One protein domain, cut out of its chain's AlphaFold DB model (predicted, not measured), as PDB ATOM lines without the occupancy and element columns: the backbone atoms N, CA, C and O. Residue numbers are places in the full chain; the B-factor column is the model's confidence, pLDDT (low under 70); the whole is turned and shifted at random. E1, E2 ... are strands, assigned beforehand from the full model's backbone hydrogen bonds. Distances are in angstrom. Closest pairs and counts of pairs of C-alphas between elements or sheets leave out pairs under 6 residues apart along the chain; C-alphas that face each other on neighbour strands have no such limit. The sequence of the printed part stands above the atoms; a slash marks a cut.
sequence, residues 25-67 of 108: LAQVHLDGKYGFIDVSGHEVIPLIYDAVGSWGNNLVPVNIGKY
ATOM      1  N   LEU A  25     187.095 193.294 231.904       88.50
ATOM      2  CA  LEU A  25     186.803 194.026 233.132       88.50
ATOM      3  C   LEU A  25     187.860 193.660 234.165       88.50
ATOM      4  O   LEU A  25     188.208 192.484 234.306       88.50
ATOM      5  N   ALA A  26     188.367 194.661 234.872       89.50
ATOM      6  CA  ALA A  26     189.278 194.463 235.987       89.50
ATOM      7  C   ALA A  26     188.505 194.615 237.296       89.50
ATOM      8  O   ALA A  26     187.782 195.591 237.489       89.50
ATOM      9  N   GLN A  27     188.662 193.643 238.192       89.75
ATOM     10  CA  GLN A  27     188.177 193.749 239.562       89.75
ATOM     11  C   GLN A  27     189.044 194.755 240.322       89.75
ATOM     12  O   GLN A  27     190.272 194.684 240.266       89.75
ATOM     13  N   VAL A  28     188.402 195.660 241.055       92.00
ATOM     14  CA  VAL A  28     189.067 196.638 241.920       92.00
ATOM     15  C   VAL A  28     188.603 196.471 243.360       92.00
ATOM     16  O   VAL A  28     187.462 196.084 243.612       92.00
ATOM     17  N   HIS A  29     189.509 196.753 244.294       92.75
ATOM     18  CA  HIS A  29     189.251 196.729 245.726       92.75
ATOM     19  C   HIS A  29     189.843 197.987 246.362       92.75
ATOM     20  O   HIS A  29     191.057 198.198 246.302       92.75
ATOM     21  N   LEU A  30     188.983 198.822 246.940       91.56
ATOM     22  CA  LEU A  30     189.349 200.083 247.581       91.56
ATOM     23  C   LEU A  30     188.445 200.289 248.802       91.56
ATOM     24  O   LEU A  30     187.246 200.035 248.741       91.56
ATOM     25  N   ASP A  31     189.043 200.683 249.929       92.00
ATOM     26  CA  ASP A  31     188.365 200.925 251.212       92.00
ATOM     27  C   ASP A  31     187.451 199.779 251.696       92.00
ATOM     28  O   ASP A  31     186.404 199.998 252.304       92.00
ATOM     29  N   GLY A  32     187.845 198.527 251.435       87.31
ATOM     30  CA  GLY A  32     187.064 197.349 251.833       87.31
ATOM     31  C   GLY A  32     185.865 197.059 250.928       87.31
ATOM     32  O   GLY A  32     185.070 196.175 251.241       87.31
ATOM     33  N   LYS A  33     185.716 197.802 249.827       91.12
ATOM     34  CA  LYS A  33     184.657 197.626 248.836       91.12
ATOM     35  C   LYS A  33     185.217 197.123 247.515       91.12
ATOM     36  O   LYS A  33     186.350 197.419 247.142       91.12
ATOM     37  N   TYR A  34     184.395 196.373 246.800       91.69
ATOM     38  CA  TYR A  34     184.694 195.756 245.520       91.69
ATOM     39  C   TYR A  34     183.828 196.357 244.417       91.69
ATOM     40  O   TYR A  34     182.667 196.700 244.644       91.69
ATOM     41  N   GLY A  35     184.403 196.439 243.221       91.94
ATOM     42  CA  GLY A  35     183.775 196.943 242.001       91.94
ATOM     43  C   GLY A  35     184.535 196.463 240.766       91.94
ATOM     44  O   GLY A  35     185.488 195.683 240.879       91.94
ATOM     45  N   PHE A  36     184.125 196.920 239.583       92.81
ATOM     46  CA  PHE A  36     184.800 196.579 238.330       92.81
ATOM     47  C   PHE A  36     184.935 197.789 237.412       92.81
ATOM     48  O   PHE A  36     183.983 198.548 237.219       92.81
ATOM     49  N   ILE A  37     186.108 197.911 236.799       92.88
ATOM     50  CA  ILE A  37     186.437 198.966 235.838       92.88
ATOM     51  C   ILE A  37     186.697 198.381 234.448       92.88
ATOM     52  O   ILE A  37     187.070 197.210 234.309       92.88
ATOM     53  N   ASP A  38     186.505 199.196 233.415       90.00
ATOM     54  CA  ASP A  38     186.955 198.886 232.060       90.00
ATOM     55  C   ASP A  38     188.465 199.134 231.885       90.00
ATOM     56  O   ASP A  38     189.170 199.605 232.779       90.00
ATOM     57  N   VAL A  39     188.975 198.814 230.693       88.31
ATOM     58  CA  VAL A  39     190.385 199.023 230.320       88.31
ATOM     59  C   VAL A  39     190.801 200.497 230.264       88.31
ATOM     60  O   VAL A  39     191.994 200.791 230.261       88.31
ATOM     61  N   SER A  40     189.841 201.418 230.200       90.19
ATOM     62  CA  SER A  40     190.063 202.864 230.242       90.19
ATOM     63  C   SER A  40     190.033 203.414 231.671       90.19
ATOM     64  O   SER A  40     190.311 204.594 231.867       90.19
ATOM     65  N   GLY A  41     189.738 202.573 232.667       86.81
ATOM     66  CA  GLY A  41     189.611 202.963 234.066       86.81
ATOM     67  C   GLY A  41     188.236 203.517 234.437       86.81
ATOM     68  O   GLY A  41     188.076 204.009 235.553       86.81
ATOM     69  N   HIS A  42     187.244 203.446 233.546       91.06
ATOM     70  CA  HIS A  42     185.882 203.839 233.886       91.06
ATOM     71  C   HIS A  42     185.207 202.766 234.727       91.06
ATOM     72  O   HIS A  42     185.325 201.570 234.460       91.06
ATOM     73  N   GLU A  43     184.441 203.211 235.712       90.19
ATOM     74  CA  GLU A  43     183.594 202.344 236.514       90.19
ATOM     75  C   GLU A  43     182.482 201.728 235.655       90.19
ATOM     76  O   GLU A  43     181.696 202.432 235.019       90.19
ATOM     77  N   VAL A  44     182.425 200.396 235.637       90.25
ATOM     78  CA  VAL A  44     181.374 199.616 234.963       90.25
ATOM     79  C   VAL A  44     180.444 198.979 235.987       90.25
ATOM     80  O   VAL A  44     179.234 198.921 235.773       90.25
ATOM     81  N   ILE A  45     181.008 198.492 237.094       88.31
ATOM     82  CA  ILE A  45     180.266 197.972 238.241       88.31
ATOM     83  C   ILE A  45     180.696 198.779 239.470       88.31
ATOM     84  O   ILE A  45     181.900 198.814 239.751       88.31
ATOM     85  N   PRO A  46     179.747 199.371 240.215       89.81
ATOM     86  CA  PRO A  46     180.069 200.251 241.328       89.81
ATOM     87  C   PRO A  46     180.924 199.618 242.417       89.81
ATOM     88  O   PRO A  46     180.733 198.459 242.784       89.81
ATOM     89  N   LEU A  47     181.834 200.416 242.975       91.62
ATOM     90  CA  LEU A  47     182.701 200.046 244.093       91.62
ATOM     91  C   LEU A  47     181.955 200.156 245.439       91.62
ATOM     92  O   LEU A  47     182.302 200.958 246.304       91.62
ATOM     93  N   ILE A  48     180.886 199.377 245.608       91.00
ATOM     94  CA  ILE A  48     180.011 199.436 246.799       91.00
ATOM     95  C   ILE A  48     179.840 198.088 247.508       91.00
ATOM     96  O   ILE A  48     179.243 198.035 248.585       91.00
ATOM     97  N   TYR A  49     180.344 197.002 246.921       89.25
ATOM     98  CA  TYR A  49     180.093 195.642 247.401       89.25
ATOM     99  C   TYR A  49     181.113 195.226 248.459       89.25
ATOM    100  O   TYR A  49     182.298 195.478 248.306       89.25
ATOM    101  N   ASP A  50     180.676 194.559 249.519       89.75
ATOM    102  CA  ASP A  50     181.555 194.088 250.599       89.75
ATOM    103  C   ASP A  50     182.325 192.820 250.226       89.75
ATOM    104  O   ASP A  50     183.419 192.575 250.727       89.75
ATOM    105  N   ALA A  51     181.759 191.998 249.344       87.44
ATOM    106  CA  ALA A  51     182.432 190.826 248.807       87.44
ATOM    107  C   ALA A  51     181.920 190.505 247.405       87.44
ATOM    108  O   ALA A  51     180.771 190.790 247.059       87.44
ATOM    109  N   VAL A  52     182.771 189.864 246.616       90.06
ATOM    110  CA  VAL A  52     182.473 189.398 245.261       90.06
ATOM    111  C   VAL A  52     183.000 187.974 245.109       90.06
ATOM    112  O   VAL A  52     184.099 187.664 245.570       90.06
ATOM    113  N   GLY A  53     182.203 187.087 244.520       86.62
ATOM    114  CA  GLY A  53     182.612 185.712 244.239       86.62
ATOM    115  C   GLY A  53     183.210 185.545 242.844       86.62
ATOM    116  O   GLY A  53     183.579 186.508 242.172       86.62
ATOM    117  N   SER A  54     183.310 184.293 242.401       85.50
ATOM    118  CA  SER A  54     183.884 183.949 241.099       85.50
ATOM    119  C   SER A  54     183.018 184.437 239.935       85.50
ATOM    120  O   SER A  54     181.794 184.303 239.959       85.50
ATOM    121  N   TRP A  55     183.666 184.946 238.885       84.12
ATOM    122  CA  TRP A  55     183.013 185.302 237.625       84.12
ATOM    123  C   TRP A  55     182.651 184.043 236.830       84.12
ATOM    124  O   TRP A  55     183.514 183.204 236.563       84.12
ATOM    125  N   GLY A  56     181.399 183.929 236.392       83.31
ATOM    126  CA  GLY A  56     180.929 182.815 235.567       83.31
ATOM    127  C   GLY A  56     179.625 183.161 234.856       83.31
ATOM    128  O   GLY A  56     178.820 183.914 235.383       83.31
ATOM    129  N   ASN A  57     179.412 182.650 233.639       83.19
ATOM    130  CA  ASN A  57     178.194 182.911 232.851       83.19
ATOM    131  C   ASN A  57     177.851 184.408 232.680       83.19
ATOM    132  O   ASN A  57     176.683 184.774 232.625       83.19
ATOM    133  N   ASN A  58     178.867 185.278 232.592       83.00
ATOM    134  CA  ASN A  58     178.713 186.745 232.565       83.00
ATOM    135  C   ASN A  58     178.036 187.341 233.816       83.00
ATOM    136  O   ASN A  58     177.493 188.441 233.755       83.00
ATOM    137  N   LEU A  59     178.087 186.629 234.942       85.69
ATOM    138  CA  LEU A  59     177.540 187.027 236.232       85.69
ATOM    139  C   LEU A  59     178.621 186.938 237.315       85.69
ATOM    140  O   LEU A  59     179.565 186.148 237.226       85.69
ATOM    141  N   VAL A  60     178.450 187.746 238.360       88.50
ATOM    142  CA  VAL A  60     179.269 187.716 239.574       88.50
ATOM    143  C   VAL A  60     178.336 187.793 240.776       88.50
ATOM    144  O   VAL A  60     177.559 188.745 240.865       88.50
ATOM    145  N   PRO A  61     178.384 186.831 241.711       85.19
ATOM    146  CA  PRO A  61     177.661 186.960 242.965       85.19
ATOM    147  C   PRO A  61     178.343 188.022 243.831       85.19
ATOM    148  O   PRO A  61     179.563 188.003 244.010       85.19
ATOM    149  N   VAL A  62     177.553 188.946 244.369       87.94
ATOM    150  CA  VAL A  62     178.032 190.062 245.189       87.94
ATOM    151  C   VAL A  62     177.304 190.078 246.526       87.94
ATOM    152  O   VAL A  62     176.140 189.688 246.609       87.94
ATOM    153  N   ASN A  63     177.984 190.535 247.571       87.25
ATOM    154  CA  ASN A  63     177.392 190.751 248.884       87.25
ATOM    155  C   ASN A  63     177.441 192.242 249.242       87.25
ATOM    156  O   ASN A  63     178.465 192.894 249.036       87.25
ATOM    157  N   ILE A  64     176.343 192.764 249.783       83.31
ATOM    158  CA  ILE A  64     176.240 194.111 250.345       83.31
ATOM    159  C   ILE A  64     175.933 193.929 251.834       83.31
ATOM    160  O   ILE A  64     174.801 193.661 252.231       83.31
ATOM    161  N   GLY A  65     176.962 194.050 252.660       77.56
ATOM    162  CA  GLY A  65     176.896 193.962 254.110       77.56
ATOM    163  C   GLY A  65     176.578 192.567 254.644       77.56
ATOM    164  O   GLY A  65     176.781 191.537 254.005       77.56
ATOM    165  N   LYS A  66     176.094 192.518 255.886       65.56
ATOM    166  CA  LYS A  66     175.489 191.303 256.429       65.56
ATOM    167  C   LYS A  66     174.038 191.286 255.963       65.56
ATOM    168  O   LYS A  66     173.225 192.022 256.511       65.56
ATOM    169  N   TYR A  67     173.708 190.453 254.977       50.00
ATOM    170  CA  TYR A  67     172.314 190.082 254.735       50.00
ATOM    171  C   TYR A  67     171.819 189.277 255.945       50.00
ATOM    172  O   TYR A  67     171.958 188.058 256.012       50.00
TER     173      TYR A  67
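This is residues 25 to 67 of the 108 residues of the protein "WG repeat-containing protein" of Flavobacterium pectinovorum (UniProt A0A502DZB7). With little regular structure, this is a small three-stranded sheet, E1, E2 and E3 side by side, followed by a long unnamed stretch, residues 50 to 67, that folds back on itself and pairs briefly. The sheet order is E1 - E2 - E3, antiparallel, a meander, each strand the antiparallel neighbour of the one before. The printed part has 43 residues, 17 in named strands, with no named helix: all strand. It is compact, radius of gyration of the C-alphas 10.3 A, and flat, spanning 32 by 27 by 11 A.

E2 is residues 33 to 37, 13.2 A long. E1, residues 26 to 30, begins at C-alpha (189.278, 194.463, 235.987). E3, residues 43 to 49, ends at C-alpha (180.093, 195.642, 247.401).

Hairpin E1 and E2 stands at 147 degrees, N 28 to O 35 2.9 A. Hairpin E2 and E3 stands at 171 degrees, N 36 to O 45 2.9 A. The sheet is only just strongly twisted, up to 4.1 A off its plane. Residues 51 to 52 pair antiparallel with 62 to 63.

The farthest C-alphas, Ser 40 and Tyr 67, are 32.8 A apart. The printed part has no cut; both links are tight. Residues 66 to 67 have pLDDT under 70.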